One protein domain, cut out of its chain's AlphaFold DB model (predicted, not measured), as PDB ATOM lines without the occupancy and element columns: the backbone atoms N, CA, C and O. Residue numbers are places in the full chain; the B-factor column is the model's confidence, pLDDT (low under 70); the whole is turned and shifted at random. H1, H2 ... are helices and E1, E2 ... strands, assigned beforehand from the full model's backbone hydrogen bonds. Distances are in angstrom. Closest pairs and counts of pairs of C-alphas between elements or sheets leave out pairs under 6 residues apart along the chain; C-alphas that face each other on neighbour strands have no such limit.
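What this domain is: This is residues 27 to 129 of the 149 residues of an uncharacterized protein of Haemonchus placei (UniProt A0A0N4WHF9). A twisted slab of four strands has one helix packed on each face, H1 on one and H2 on the other; a third helix, H3, grazes the edge strand E1 with residues 124 to 127, and residues 113 to 120 stick out. The 103 printed residues hold three named helices and four named strands in the order H1 E1 E2 E3 E4 H2 H3. The antiparallel sheet runs E1 E2 E3 E4, and the class is mixed. The whole is compact, with a radius of gyration of the C-alphas of 13.5 A and spans of 40 by 33 by 20 A.

Where its parts are: E1, residues 54 to 61, is 23.5 A long and begins at C-alpha 54 (-6.329, -48.869, 78.325). E2 is residues 69 to 76, 23.2 A; E3 is 84 to 89, 16.5 A; E4 is 92 to 96, 12.7 A. H1 is residues 35 to 45, 15.0 A; H2 is 98 to 108, 15.5 A; H3 is 118 to 127, 14.1 A, ending at C-alpha 127 (-11.822, -56.257, 75.594).

How they stand to each other: The strands form a meander of hairpins, each strand the antiparallel neighbour of the one before: N 57 and O 73 are 2.8 A apart, N 88 and O 70 2.7 A, N 94 and O 87 2.8 A, within hydrogen-bond range. H1 and H2 lie on opposite faces, three layers with the sheet between helices. H1 has a height over the sheet of 9.3 A; its closest C-alphas to E4 are Val 40 and Gly 93, 6.5 A. H2 has a height of 9.2 A; its closest to E3 are Leu 98 and Cys 85, 6.2 A. H3 only grazes the sheet, with its residues 124 to 127; its closest C-alphas to E1 are those of Ala 127 and Val 55, 7.0 A apart. In H2 and H3 every O i to N i+4 pair is within hydrogen-bond range, in H1 6 of 7.

The domain as a whole: The C-alphas farthest apart, Asp 51 and Lys 113, are 39.9 A apart. The printed part has no cut and no long link. pLDDT is under 70 in residues 47 to 53, 81 and 110 to 129.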
ATOM      1  N   VAL A  27     -13.563 -51.165  68.927       84.25
ATOM      2  CA  VAL A  27     -12.654 -51.240  70.078       84.25
ATOM      3  C   VAL A  27     -11.297 -50.676  69.677       84.25
ATOM      4  O   VAL A  27     -10.696 -51.138  68.709       84.25
ATOM      5  N   LYS A  28     -10.818 -49.672  70.411       85.19
ATOM      6  CA  LYS A  28      -9.553 -48.969  70.161       85.19
ATOM      7  C   LYS A  28      -8.878 -48.574  71.470       85.19
ATOM      8  O   LYS A  28      -9.437 -48.743  72.552       85.19
ATOM      9  N   THR A  29      -7.674 -48.032  71.374       85.50
ATOM     10  CA  THR A  29      -7.055 -47.317  72.487       85.50
ATOM     11  C   THR A  29      -7.707 -45.929  72.657       85.50
ATOM     12  O   THR A  29      -8.199 -45.368  71.671       85.50
ATOM     13  N   PRO A  30      -7.769 -45.370  73.883       83.88
ATOM     14  CA  PRO A  30      -8.424 -44.082  74.144       83.88
ATOM     15  C   PRO A  30      -7.891 -42.895  73.324       83.88
ATOM     16  O   PRO A  30      -8.663 -42.006  72.985       83.88
ATOM     17  N   ASP A  31      -6.606 -42.898  72.967       81.56
ATOM     18  CA  ASP A  31      -5.933 -41.890  72.131       81.56
ATOM     19  C   ASP A  31      -6.339 -41.949  70.648       81.56
ATOM     20  O   ASP A  31      -6.145 -40.992  69.906       81.56
ATOM     21  N   SER A  32      -6.928 -43.064  70.211       85.00
ATOM     22  CA  SER A  32      -7.395 -43.273  68.836       85.00
ATOM     23  C   SER A  32      -8.905 -43.048  68.674       85.00
ATOM     24  O   SER A  32      -9.500 -43.472  67.672       85.00
ATOM     25  N   LEU A  33      -9.552 -42.439  69.674       86.88
ATOM     26  CA  LEU A  33     -10.963 -42.077  69.602       86.88
ATOM     27  C   LEU A  33     -11.177 -40.888  68.648       86.88
ATOM     28  O   LEU A  33     -10.358 -39.974  68.607       86.88
ATOM     29  N   PRO A  34     -12.295 -40.869  67.904       87.69
ATOM     30  CA  PRO A  34     -12.746 -39.682  67.185       87.69
ATOM     31  C   PRO A  34     -12.766 -38.424  68.071       87.69
ATOM     32  O   PRO A  34     -13.170 -38.490  69.236       87.69
ATOM     33  N   ASN A  35     -12.355 -37.279  67.515       87.00
ATOM     34  CA  ASN A  35     -12.188 -36.022  68.260       87.00
ATOM     35  C   ASN A  35     -13.467 -35.564  68.981       87.00
ATOM     36  O   ASN A  35     -13.397 -35.058  70.096       87.00
ATOM     37  N   ASP A  36     -14.633 -35.775  68.376       84.50
ATOM     38  CA  ASP A  36     -15.946 -35.440  68.937       84.50
ATOM     39  C   ASP A  36     -16.296 -36.266  70.188       84.50
ATOM     40  O   ASP A  36     -17.014 -35.794  71.071       84.50
ATOM     41  N   ILE A  37     -15.757 -37.483  70.298       88.50
ATOM     42  CA  ILE A  37     -15.867 -38.339  71.486       88.50
ATOM     43  C   ILE A  37     -14.802 -37.938  72.510       88.50
ATOM     44  O   ILE A  37     -15.102 -37.785  73.699       88.50
ATOM     45  N   ALA A  38     -13.563 -37.766  72.044       87.94
ATOM     46  CA  ALA A  38     -12.405 -37.472  72.875       87.94
ATOM     47  C   ALA A  38     -12.566 -36.150  73.641       87.94
ATOM     48  O   ALA A  38     -12.419 -36.121  74.860       87.94
ATOM     49  N   GLU A  39     -12.981 -35.076  72.967       87.69
ATOM     50  CA  GLU A  39     -13.126 -33.752  73.578       87.69
ATOM     51  C   GLU A  39     -14.161 -33.745  74.717       87.69
ATOM     52  O   GLU A  39     -13.956 -33.128  75.767       87.69
ATOM     53  N   VAL A  40     -15.282 -34.456  74.546       88.19
ATOM     54  CA  VAL A  40     -16.310 -34.560  75.594       88.19
ATOM     55  C   VAL A  40     -15.780 -35.348  76.791       88.19
ATOM     56  O   VAL A  40     -16.020 -34.965  77.940       88.19
ATOM     57  N   LEU A  41     -15.042 -36.428  76.531       86.31
ATOM     58  CA  LEU A  41     -14.429 -37.251  77.566       86.31
ATOM     59  C   LEU A  41     -13.391 -36.476  78.379       86.31
ATOM     60  O   LEU A  41     -13.464 -36.498  79.606       86.31
ATOM     61  N   GLU A  42     -12.480 -35.752  77.730       86.81
ATOM     62  CA  GLU A  42     -11.457 -34.949  78.413       86.81
ATOM     63  C   GLU A  42     -12.086 -33.863  79.287       86.81
ATOM     64  O   GLU A  42     -11.703 -33.697  80.449       86.81
ATOM     65  N   LYS A  43     -13.128 -33.184  78.784       85.44
ATOM     66  CA  LYS A  43     -13.870 -32.174  79.554       85.44
ATOM     67  C   LYS A  43     -14.547 -32.758  80.795       85.44
ATOM     68  O   LYS A  43     -14.497 -32.141  81.858       85.44
ATOM     69  N   GLN A  44     -15.195 -33.922  80.683       82.25
ATOM     70  CA  GLN A  44     -15.912 -34.519  81.818       82.25
ATOM     71  C   GLN A  44     -14.984 -35.164  82.837       82.25
ATOM     72  O   GLN A  44     -15.188 -35.022  84.043       82.25
ATOM     73  N   LEU A  45     -13.964 -35.867  82.357       78.94
ATOM     74  CA  LEU A  45     -13.031 -36.588  83.210       78.94
ATOM     75  C   LEU A  45     -11.934 -35.678  83.760       78.94
ATOM     76  O   LEU A  45     -11.238 -36.098  84.681       78.94
ATOM     77  N   LYS A  46     -11.796 -34.452  83.232       78.38
ATOM     78  CA  LYS A  46     -10.734 -33.493  83.578       78.38
ATOM     79  C   LYS A  46      -9.346 -34.137  83.508       78.38
ATOM     80  O   LYS A  46      -8.487 -33.873  84.344       78.38
ATOM     81  N   ASN A  47      -9.169 -35.031  82.544       69.56
ATOM     82  CA  ASN A  47      -7.988 -35.864  82.367       69.56
ATOM     83  C   ASN A  47      -7.601 -35.860  80.892       69.56
ATOM     84  O   ASN A  47      -8.481 -35.899  80.037       69.56
ATOM     85  N   GLU A  48      -6.302 -35.904  80.615       67.69
ATOM     86  CA  GLU A  48      -5.776 -36.138  79.269       67.69
ATOM     87  C   GLU A  48      -5.971 -37.614  78.894       67.69
ATOM     88  O   GLU A  48      -5.525 -38.511  79.624       67.69
ATOM     89  N   LEU A  49      -6.660 -37.878  77.778       68.12
ATOM     90  CA  LEU A  49      -6.963 -39.245  77.329       68.12
ATOM     91  C   LEU A  49      -5.702 -40.041  76.981       68.12
ATOM     92  O   LEU A  49      -5.646 -41.245  77.239       68.12
ATOM     93  N   TYR A  50      -4.678 -39.364  76.459       63.69
ATOM     94  CA  TYR A  50      -3.397 -39.946  76.048       63.69
ATOM     95  C   TYR A  50      -2.671 -40.675  77.186       63.69
ATOM     96  O   TYR A  50      -2.035 -41.706  76.975       63.69
ATOM     97  N   ASP A  51      -2.847 -40.205  78.417       66.50
ATOM     98  CA  ASP A  51      -2.231 -40.792  79.603       66.50
ATOM     99  C   ASP A  51      -3.069 -41.906  80.252       66.50
ATOM    100  O   ASP A  51      -2.659 -42.498  81.258       66.50
ATOM    101  N   MET A  52      -4.290 -42.166  79.769       69.81
ATOM    102  CA  MET A  52      -5.181 -43.102  80.453       69.81
ATOM    103  C   MET A  52      -4.646 -44.527  80.457       69.81
ATOM    104  O   MET A  52      -4.832 -45.212  81.467       69.81
ATOM    105  N   GLY A  53      -4.010 -44.947  79.355       69.12
ATOM    106  CA  GLY A  53      -3.565 -46.315  79.097       69.12
ATOM    107  C   GLY A  53      -4.689 -47.341  79.288       69.12
ATOM    108  O   GLY A  53      -5.046 -47.666  80.419       69.12
ATOM    109  N   GLY A  54      -5.242 -47.895  78.210       81.19
ATOM    110  CA  GLY A  54      -6.329 -48.869  78.325       81.19
ATOM    111  C   GLY A  54      -7.083 -49.112  77.025       81.19
ATOM    112  O   GLY A  54      -6.486 -49.085  75.950       81.19
ATOM    113  N   VAL A  55      -8.388 -49.367  77.137       84.69
ATOM    114  CA  VAL A  55      -9.260 -49.733  76.012       84.69
ATOM    115  C   VAL A  55     -10.524 -48.884  76.044       84.69
ATOM    116  O   VAL A  55     -11.132 -48.703  77.096       84.69
ATOM    117  N   ALA A  56     -10.940 -48.404  74.878       88.25
ATOM    118  CA  ALA A  56     -12.221 -47.761  74.648       88.25
ATOM    119  C   ALA A  56     -13.037 -48.570  73.632       88.25
ATOM    120  O   ALA A  56     -12.529 -48.979  72.590       88.25
ATOM    121  N   ALA A  57     -14.311 -48.793  73.935       89.06
ATOM    122  CA  ALA A  57     -15.290 -49.405  73.050       89.06
ATOM    123  C   ALA A  57     -16.420 -48.408  72.793       89.06
ATOM    124  O   ALA A  57     -16.969 -47.853  73.744       89.06
ATOM    125  N   TYR A  58     -16.792 -48.181  71.536       89.81
ATOM    126  CA  TYR A  58     -17.876 -47.259  71.194       89.81
ATOM    127  C   TYR A  58     -18.687 -47.735  69.990       89.81
ATOM    128  O   TYR A  58     -18.217 -48.542  69.194       89.81
ATOM    129  N   TYR A  59     -19.910 -47.226  69.862       87.75
ATOM    130  CA  TYR A  59     -20.748 -47.381  68.672       87.75
ATOM    131  C   TYR A  59     -21.583 -46.116  68.454       87.75
ATOM    132  O   TYR A  59     -21.842 -45.361  69.398       87.75
ATOM    133  N   VAL A  60     -22.031 -45.905  67.219       88.38
ATOM    134  CA  VAL A  60     -22.939 -44.816  66.847       88.38
ATOM    135  C   VAL A  60     -24.331 -45.398  66.633       88.38
ATOM    136  O   VAL A  60     -24.499 -46.303  65.822       88.38
ATOM    137  N   GLY A  61     -25.319 -44.925  67.387       84.69
ATOM    138  CA  GLY A  61     -26.737 -45.219  67.204       84.69
ATOM    139  C   GLY A  61     -27.419 -44.172  66.324       84.69
ATOM    140  O   GLY A  61     -27.003 -43.014  66.300       84.69
ATOM    141  N   ASN A  62     -28.473 -44.590  65.624       80.94
ATOM    142  CA  ASN A  62     -29.244 -43.770  64.683       80.94
ATOM    143  C   ASN A  62     -28.355 -43.129  63.608       80.94
ATOM    144  O   ASN A  62     -28.436 -41.934  63.332       80.94
ATOM    145  N   VAL A  63     -27.461 -43.938  63.026       79.38
ATOM    146  CA  VAL A  63     -26.498 -43.495  62.005       79.38
ATOM    147  C   VAL A  63     -27.230 -42.813  60.848       79.38
ATOM    148  O   VAL A  63     -28.082 -43.426  60.206       79.38
ATOM    149  N   GLY A  64     -26.870 -41.559  60.564       72.50
ATOM    150  CA  GLY A  64     -27.474 -40.773  59.481       72.50
ATOM    151  C   GLY A  64     -28.804 -40.093  59.830       72.50
ATOM    152  O   GLY A  64     -29.404 -39.484  58.948       72.50
ATOM    153  N   SER A  65     -29.251 -40.166  61.088       77.88
ATOM    154  CA  SER A  65     -30.439 -39.461  61.584       77.88
ATOM    155  C   SER A  65     -30.088 -38.148  62.295       77.88
ATOM    156  O   SER A  65     -28.968 -37.936  62.761       77.88
ATOM    157  N   SER A  66     -31.085 -37.271  62.429       75.12
ATOM    158  CA  SER A  66     -30.991 -36.032  63.214       75.12
ATOM    159  C   SER A  66     -30.807 -36.265  64.719       75.12
ATOM    160  O   SER A  66     -30.301 -35.390  65.420       75.12
ATOM    161  N   ASP A  67     -31.172 -37.448  65.213       72.25
ATOM    162  CA  ASP A  67     -31.028 -37.861  66.607       72.25
ATOM    163  C   ASP A  67     -29.838 -38.814  66.827       72.25
ATOM    164  O   ASP A  67     -29.776 -39.512  67.843       72.25
ATOM    165  N   GLN A  68     -28.873 -38.827  65.896       82.31
ATOM    166  CA  GLN A  68     -27.649 -39.617  66.001       82.31
ATOM    167  C   GLN A  68     -26.959 -39.402  67.354       82.31
ATOM    168  O   GLN A  68     -26.737 -38.276  67.814       82.31
ATOM    169  N   TYR A  69     -26.570 -40.503  67.986       82.12
ATOM    170  CA  TYR A  69     -25.890 -40.481  69.273       82.12
ATOM    171  C   TYR A  69     -24.764 -41.507  69.306       82.12
ATOM    172  O   TYR A  69     -24.809 -42.523  68.621       82.12
ATOM    173  N   THR A  70     -23.768 -41.274  70.151       89.44
ATOM    174  CA  THR A  70     -22.615 -42.169  70.283       89.44
ATOM    175  C   THR A  70     -22.537 -42.663  71.711       89.44
ATOM    176  O   THR A  70     -22.521 -41.857  72.630       89.44
ATOM    177  N   SER A  71     -22.467 -43.967  71.934       90.38
ATOM    178  CA  SER A  71     -22.184 -44.497  73.269       90.38
ATOM    179  C   SER A  71     -20.738 -44.965  73.313       90.38
ATOM    180  O   SER A  71     -20.281 -45.625  72.382       90.38
ATOM    181  N   VAL A  72     -20.024 -44.658  74.392       91.38
ATOM    182  CA  VAL A  72     -18.625 -45.049  74.608       91.38
ATOM    183  C   VAL A  72     -18.453 -45.595  76.019       91.38
ATOM    184  O   VAL A  72     -19.011 -45.053  76.966       91.38
ATOM    185  N   CYS A  73     -17.670 -46.655  76.167       90.50
ATOM    186  CA  CYS A  73     -17.166 -47.158  77.437       90.50
ATOM    187  C   CYS A  73     -15.648 -47.228  77.359       90.50
ATOM    188  O   CYS A  73     -15.108 -47.779  76.404       90.50
ATOM    189  N   LEU A  74     -14.957 -46.727  78.371       88.00
ATOM    190  CA  LEU A  74     -13.506 -46.811  78.465       88.00
ATOM    191  C   LEU A  74     -13.069 -47.405  79.793       88.00
ATOM    192  O   LEU A  74     -13.725 -47.235  80.821       88.00
ATOM    193  N   THR A  75     -11.937 -48.089  79.763       85.62
ATOM    194  CA  THR A  75     -11.215 -48.547  80.946       85.62
ATOM    195  C   THR A  75      -9.775 -48.066  80.842       85.62
ATOM    196  O   THR A  75      -9.232 -47.913  79.747       85.62
ATOM    197  N   GLY A  76      -9.149 -47.796  81.981       79.81
ATOM    198  CA  GLY A  76      -7.754 -47.387  82.006       79.81
ATOM    199  C   GLY A  76      -7.218 -47.206  83.414       79.81
ATOM    200  O   GLY A  76      -7.974 -47.164  84.393       79.81
ATOM    201  N   LYS A  77      -5.897 -47.066  83.518       74.06
ATOM    202  CA  LYS A  77      -5.197 -46.967  84.807       74.06
ATOM    203  C   LYS A  77      -5.667 -45.759  85.618       74.06
ATOM    204  O   LYS A  77      -5.919 -45.894  86.815       74.06
ATOM    205  N   LYS A  78      -5.863 -44.607  84.963       74.19
ATOM    206  CA  LYS A  78      -6.340 -43.369  85.614       74.19
ATOM    207  C   LYS A  78      -7.766 -43.484  86.175       74.19
ATOM    208  O   LYS A  78      -8.090 -42.802  87.140       74.19
ATOM    209  N   ILE A  79      -8.583 -44.402  85.652       73.50
ATOM    210  CA  ILE A  79      -9.925 -44.721  86.177       73.50
ATOM    211  C   ILE A  79      -9.950 -46.035  86.969       73.50
ATOM    212  O   ILE A  79     -10.980 -46.694  87.074       73.50
ATOM    213  N   LYS A  80      -8.807 -46.424  87.557       72.38
ATOM    214  CA  LYS A  80      -8.646 -47.625  88.401       72.38
ATOM    215  C   LYS A  80      -9.113 -48.922  87.725       72.38
ATOM    216  O   LYS A  80      -9.515 -49.858  88.410       72.38
ATOM    217  N   ASN A  81      -9.063 -48.980  86.394       69.62
ATOM    218  CA  ASN A  81      -9.594 -50.078  85.580       69.62
ATOM    219  C   ASN A  81     -11.098 -50.352  85.783       69.62
ATOM    220  O   ASN A  81     -11.575 -51.433  85.441       69.62
ATOM    221  N   LEU A  82     -11.855 -49.391  86.323       77.19
ATOM    222  CA  LEU A  82     -13.312 -49.446  86.331       77.19
ATOM    223  C   LEU A  82     -13.836 -48.894  85.001       77.19
ATOM    224  O   LEU A  82     -13.303 -47.899  84.509       77.19
ATOM    225  N   PRO A  83     -14.863 -49.518  84.404       82.69
ATOM    226  CA  PRO A  83     -15.436 -49.039  83.161       82.69
ATOM    227  C   PRO A  83     -16.187 -47.731  83.406       82.69
ATOM    228  O   PRO A  83     -17.091 -47.666  84.238       82.69
ATOM    229  N   TYR A  84     -15.824 -46.700  82.654       87.50
ATOM    230  CA  TYR A  84     -16.527 -45.427  82.617       87.50
ATOM    231  C   TYR A  84     -17.257 -45.303  81.283       87.50
ATOM    232  O   TYR A  84     -16.623 -45.342  80.229       87.50
ATOM    233  N   CYS A  85     -18.585 -45.185  81.326       90.38
ATOM    234  CA  CYS A  85     -19.427 -45.190  80.135       90.38
ATOM    235  C   CYS A  85     -20.240 -43.899  80.000       90.38
ATOM    236  O   CYS A  85     -20.823 -43.404  80.966       90.38
ATOM    237  N   LEU A  86     -20.325 -43.390  78.772       91.56
ATOM    238  CA  LEU A  86     -21.094 -42.211  78.399       91.56
ATOM    239  C   LEU A  86     -22.005 -42.506  77.209       91.56
ATOM    240  O   LEU A  86     -21.605 -43.172  76.256       91.56
ATOM    241  N   LYS A  87     -23.197 -41.911  77.229       91.19
ATOM    242  CA  LYS A  87     -23.996 -41.642  76.032       91.19
ATOM    243  C   LYS A  87     -23.769 -40.193  75.615       91.19
ATOM    244  O   LYS A  87     -24.002 -39.280  76.404       91.19
ATOM    245  N   LEU A  88     -23.326 -39.990  74.386       89.88
ATOM    246  CA  LEU A  88     -23.034 -38.701  73.779       89.88
ATOM    247  C   LEU A  88     -24.175 -38.305  72.844       89.88
ATOM    248  O   LEU A  88     -24.571 -39.075  71.970       89.88
ATOM    249  N   THR A  89     -24.711 -37.104  73.018       83.81
ATOM    250  CA  THR A  89     -25.776 -36.552  72.174       83.81
ATOM    251  C   THR A  89     -25.516 -35.065  71.984       83.81
ATOM    252  O   THR A  89     -25.418 -34.334  72.969       83.81
ATOM    253  N   ALA A  90     -25.372 -34.620  70.732       76.19
ATOM    254  CA  ALA A  90     -25.146 -33.214  70.377       76.19
ATOM    255  C   ALA A  90     -24.044 -32.523  71.220       76.19
ATOM    256  O   ALA A  90     -24.265 -31.470  71.820       76.19
ATOM    257  N   GLY A  91     -22.867 -33.154  71.332       71.69
ATOM    258  CA  GLY A  91     -21.716 -32.611  72.071       71.69
ATOM    259  C   GLY A  91     -21.835 -32.644  73.602       71.69
ATOM    260  O   GLY A  91     -20.961 -32.134  74.300       71.69
ATOM    261  N   LYS A  92     -22.897 -33.244  74.155       81.50
ATOM    262  CA  LYS A  92     -23.062 -33.468  75.598       81.50
ATOM    263  C   LYS A  92     -22.900 -34.944  75.925       81.50
ATOM    264  O   LYS A  92     -23.434 -35.790  75.216       81.50
ATOM    265  N   GLY A  93     -22.219 -35.244  77.027       86.75
ATOM    266  CA  GLY A  93     -22.117 -36.596  77.572       86.75
ATOM    267  C   GLY A  93     -23.022 -36.790  78.785       86.75
ATOM    268  O   GLY A  93     -23.043 -35.959  79.691       86.75
ATOM    269  N   LYS A  94     -23.756 -37.899  78.824       90.50
ATOM    270  CA  LYS A  94     -24.489 -38.369  79.999       90.50
ATOM    271  C   LYS A  94     -23.855 -39.665  80.483       90.50
ATOM    272  O   LYS A  94     -23.746 -40.612  79.707       90.50
ATOM    273  N   SER A  95     -23.483 -39.716  81.762       90.38
ATOM    274  CA  SER A  95     -23.014 -40.953  82.391       90.38
ATOM    275  C   SER A  95     -24.089 -42.026  82.325       90.38
ATOM    276  O   SER A  95     -25.247 -41.775  82.659       90.38
ATOM    277  N   ILE A  96     -23.676 -43.214  81.906       90.00
ATOM    278  CA  ILE A  96     -24.501 -44.418  81.865       90.00
ATOM    279  C   ILE A  96     -23.732 -45.571  82.498       90.00
ATOM    280  O   ILE A  96     -22.512 -45.529  82.658       90.00
ATOM    281  N   THR A  97     -24.452 -46.618  82.852       88.56
ATOM    282  CA  THR A  97     -23.865 -47.892  83.250       88.56
ATOM    283  C   THR A  97     -23.417 -48.691  82.025       88.56
ATOM    284  O   THR A  97     -23.862 -48.476  80.895       88.56
ATOM    285  N   LEU A  98     -22.552 -49.676  82.252       85.44
ATOM    286  CA  LEU A  98     -22.185 -50.648  81.223       85.44
ATOM    287  C   LEU A  98     -23.395 -51.458  80.725       85.44
ATOM    288  O   LEU A  98     -23.464 -51.821  79.551       85.44
ATOM    289  N   GLU A  99     -24.343 -51.764  81.611       84.56
ATOM    290  CA  GLU A  99     -25.567 -52.485  81.251       84.56
ATOM    291  C   GLU A  99     -26.436 -51.653  80.309       84.56
ATOM    292  O   GLU A  99     -26.933 -52.175  79.313       84.56
ATOM    293  N   GLU A 100     -26.550 -50.348  80.555       85.12
ATOM    294  CA  GLU A 100     -27.244 -49.423  79.660       85.12
ATOM    295  C   GLU A 100     -26.540 -49.281  78.309       85.12
ATOM    296  O   GLU A 100     -27.221 -49.240  77.283       85.12
ATOM    297  N   PHE A 101     -25.202 -49.256  78.284       87.69
ATOM    298  CA  PHE A 101     -24.427 -49.270  77.038       87.69
ATOM    299  C   PHE A 101     -24.768 -50.509  76.198       87.69
ATOM    300  O   PHE A 101     -25.122 -50.387  75.025       87.69
ATOM    301  N   ARG A 102     -24.732 -51.700  76.812       83.19
ATOM    302  CA  ARG A 102     -25.050 -52.970  76.138       83.19
ATOM    303  C   ARG A 102     -26.506 -53.033  75.697       83.19
ATOM    304  O   ARG A 102     -26.780 -53.346  74.546       83.19
ATOM    305  N   SER A 103     -27.433 -52.688  76.589       82.56
ATOM    306  CA  SER A 103     -28.867 -52.717  76.297       82.56
ATOM    307  C   SER A 103     -29.230 -51.763  75.162       82.56
ATOM    308  O   SER A 103     -30.057 -52.097  74.318       82.56
ATOM    309  N   SER A 104     -28.603 -50.586  75.114       82.62
ATOM    310  CA  SER A 104     -28.826 -49.619  74.039       82.62
ATOM    311  C   SER A 104     -28.311 -50.146  72.700       82.62
ATOM    312  O   SER A 104     -29.016 -50.027  71.703       82.62
ATOM    313  N   TYR A 105     -27.139 -50.784  72.673       83.19
ATOM    314  CA  TYR A 105     -26.635 -51.448  71.471       83.19
ATOM    315  C   TYR A 105     -27.570 -52.572  70.996       83.19
ATOM    316  O   TYR A 105     -28.014 -52.549  69.854       83.19
ATOM    317  N   GLU A 106     -27.939 -53.504  71.882       80.12
ATOM    318  CA  GLU A 106     -28.793 -54.662  71.556       80.12
ATOM    319  C   GLU A 106     -30.183 -54.252  71.045       80.12
ATOM    320  O   GLU A 106     -30.737 -54.886  70.142       80.12
ATOM    321  N   LYS A 107     -30.748 -53.168  71.594       76.94
ATOM    322  CA  LYS A 107     -32.000 -52.579  71.100       76.94
ATOM    323  C   LYS A 107     -31.850 -52.027  69.682       76.94
ATOM    324  O   LYS A 107     -32.772 -52.174  68.889       76.94
ATOM    325  N   CYS A 108     -30.700 -51.435  69.369       75.75
ATOM    326  CA  CYS A 108     -30.416 -50.786  68.087       75.75
ATOM    327  C   CYS A 108     -29.834 -51.708  67.010       75.75
ATOM    328  O   CYS A 108     -29.602 -51.295  65.880       75.75
ATOM    329  N   THR A 109     -29.544 -52.958  67.340       74.56
ATOM    330  CA  THR A 109     -29.175 -53.981  66.353       74.56
ATOM    331  C   THR A 109     -30.282 -55.012  66.157       74.56
ATOM    332  O   THR A 109     -30.150 -55.915  65.334       74.56
ATOM    333  N   GLY A 110     -31.384 -54.901  66.906       63.00
ATOM    334  CA  GLY A 110     -32.461 -55.889  66.900       63.00
ATOM    335  C   GLY A 110     -32.070 -57.225  67.546       63.00
ATOM    336  O   GLY A 110     -32.821 -58.199  67.447       63.00
ATOM    337  N   GLU A 111     -30.932 -57.299  68.246       61.62
ATOM    338  CA  GLU A 111     -30.467 -58.527  68.907       61.62
ATOM    339  C   GLU A 111     -31.323 -58.924  70.129       61.62
ATOM    340  O   GLU A 111     -31.230 -60.058  70.603       61.62
ATOM    341  N   CYS A 112     -32.263 -58.072  70.563       44.47
ATOM    342  CA  CYS A 112     -33.227 -58.348  71.640       44.47
ATOM    343  C   CYS A 112     -34.156 -59.569  71.433       44.47
ATOM    344  O   CYS A 112     -34.918 -59.894  72.344       44.47
ATOM    345  N   LYS A 113     -34.126 -60.271  70.289       39.62
ATOM    346  CA  LYS A 113     -34.952 -61.476  70.048       39.62
ATOM    347  C   LYS A 113     -34.192 -62.801  69.987       39.62
ATOM    348  O   LYS A 113     -34.832 -63.835  69.796       39.62
ATOM    349  N   ARG A 114     -32.866 -62.829  70.161       36.78
ATOM    350  CA  ARG A 114     -32.121 -64.100  70.187       36.78
ATOM    351  C   ARG A 114     -31.599 -64.393  71.594       36.78
ATOM    352  O   ARG A 114     -31.017 -63.508  72.216       36.78
ATOM    353  N   PRO A 115     -31.801 -65.612  72.126       36.34
ATOM    354  CA  PRO A 115     -31.264 -65.981  73.429       36.34
ATOM    355  C   PRO A 115     -29.752 -65.759  73.411       36.34
ATOM    356  O   PRO A 115     -29.070 -66.370  72.594       36.34
ATOM    357  N   ARG A 116     -29.269 -64.845  74.272       41.72
ATOM    358  CA  ARG A 116     -27.858 -64.533  74.575       41.72
ATOM    359  C   ARG A 116     -26.880 -65.173  73.588       41.72
ATOM    360  O   ARG A 116     -26.346 -66.252  73.864       41.72
ATOM    361  N   ASN A 117     -26.575 -64.491  72.487       41.69
ATOM    362  CA  ASN A 117     -25.416 -64.874  71.694       41.69
ATOM    363  C   ASN A 117     -24.165 -64.472  72.498       41.69
ATOM    364  O   ASN A 117     -23.628 -63.373  72.389       41.69
ATOM    365  N   LYS A 118     -23.761 -65.357  73.419       44.28
ATOM    366  CA  LYS A 118     -22.687 -65.172  74.412       44.28
ATOM    367  C   LYS A 118     -21.349 -64.752  73.788       44.28
ATOM    368  O   LYS A 118     -20.488 -64.292  74.525       44.28
ATOM    369  N   ALA A 119     -21.159 -64.927  72.483       40.28
ATOM    370  CA  ALA A 119     -19.907 -64.654  71.788       40.28
ATOM    371  C   ALA A 119     -19.574 -63.150  71.698       40.28
ATOM    372  O   ALA A 119     -18.471 -62.767  72.084       40.28
ATOM    373  N   ASN A 120     -20.527 -62.293  71.306       43.97
ATOM    374  CA  ASN A 120     -20.270 -60.855  71.101       43.97
ATOM    375  C   ASN A 120     -20.175 -60.085  72.429       43.97
ATOM    376  O   ASN A 120     -19.299 -59.249  72.626       43.97
ATOM    377  N   ASN A 121     -21.006 -60.441  73.410       46.28
ATOM    378  CA  ASN A 121     -20.918 -59.856  74.751       46.28
ATOM    379  C   ASN A 121     -19.637 -60.275  75.495       46.28
ATOM    380  O   ASN A 121     -19.119 -59.517  76.317       46.28
ATOM    381  N   LYS A 122     -19.097 -61.465  75.199       47.62
ATOM    382  CA  LYS A 122     -17.841 -61.937  75.790       47.62
ATOM    383  C   LYS A 122     -16.635 -61.205  75.203       47.62
ATOM    384  O   LYS A 122     -15.740 -60.909  75.981       47.62
ATOM    385  N   SER A 123     -16.629 -60.849  73.914       53.69
ATOM    386  CA  SER A 123     -15.518 -60.100  73.307       53.69
ATOM    387  C   SER A 123     -15.441 -58.655  73.807       53.69
ATOM    388  O   SER A 123     -14.350 -58.197  74.110       53.69
ATOM    389  N   ILE A 124     -16.572 -57.965  74.003       55.44
ATOM    390  CA  ILE A 124     -16.595 -56.586  74.532       55.44
ATOM    391  C   ILE A 124     -16.283 -56.561  76.031       55.44
ATOM    392  O   ILE A 124     -15.513 -55.720  76.489       55.44
ATOM    393  N   ALA A 125     -16.836 -57.499  76.810       54.09
ATOM    394  CA  ALA A 125     -16.485 -57.650  78.222       54.09
ATOM    395  C   ALA A 125     -14.996 -57.993  78.393       54.09
ATOM    396  O   ALA A 125     -14.313 -57.342  79.176       54.09
ATOM    397  N   GLN A 126     -14.474 -58.951  77.615       57.06
ATOM    398  CA  GLN A 126     -13.050 -59.300  77.622       57.06
ATOM    399  C   GLN A 126     -12.166 -58.143  77.149       57.06
ATOM    400  O   GLN A 126     -11.145 -57.894  77.781       57.06
ATOM    401  N   ALA A 127     -12.560 -57.413  76.100       55.25
ATOM    402  CA  ALA A 127     -11.822 -56.257  75.594       55.25
ATOM    403  C   ALA A 127     -11.782 -55.104  76.608       55.25
ATOM    404  O   ALA A 127     -10.752 -54.463  76.766       55.25
ATOM    405  N   LEU A 128     -12.868 -54.885  77.353       57.22
ATOM    406  CA  LEU A 128     -12.922 -53.908  78.444       57.22
ATOM    407  C   LEU A 128     -12.327 -54.445  79.764       57.22
ATOM    408  O   LEU A 128     -12.396 -53.766  80.782       57.22
ATOM    409  N   GLY A 129     -11.743 -55.650  79.790       46.69
ATOM    410  CA  GLY A 129     -11.145 -56.240  80.999       46.69
ATOM    411  C   GLY A 129     -12.157 -56.652  82.078       46.69
ATOM    412  O   GLY A 129     -11.785 -56.971  83.208       46.69
TER     413      GLY A 129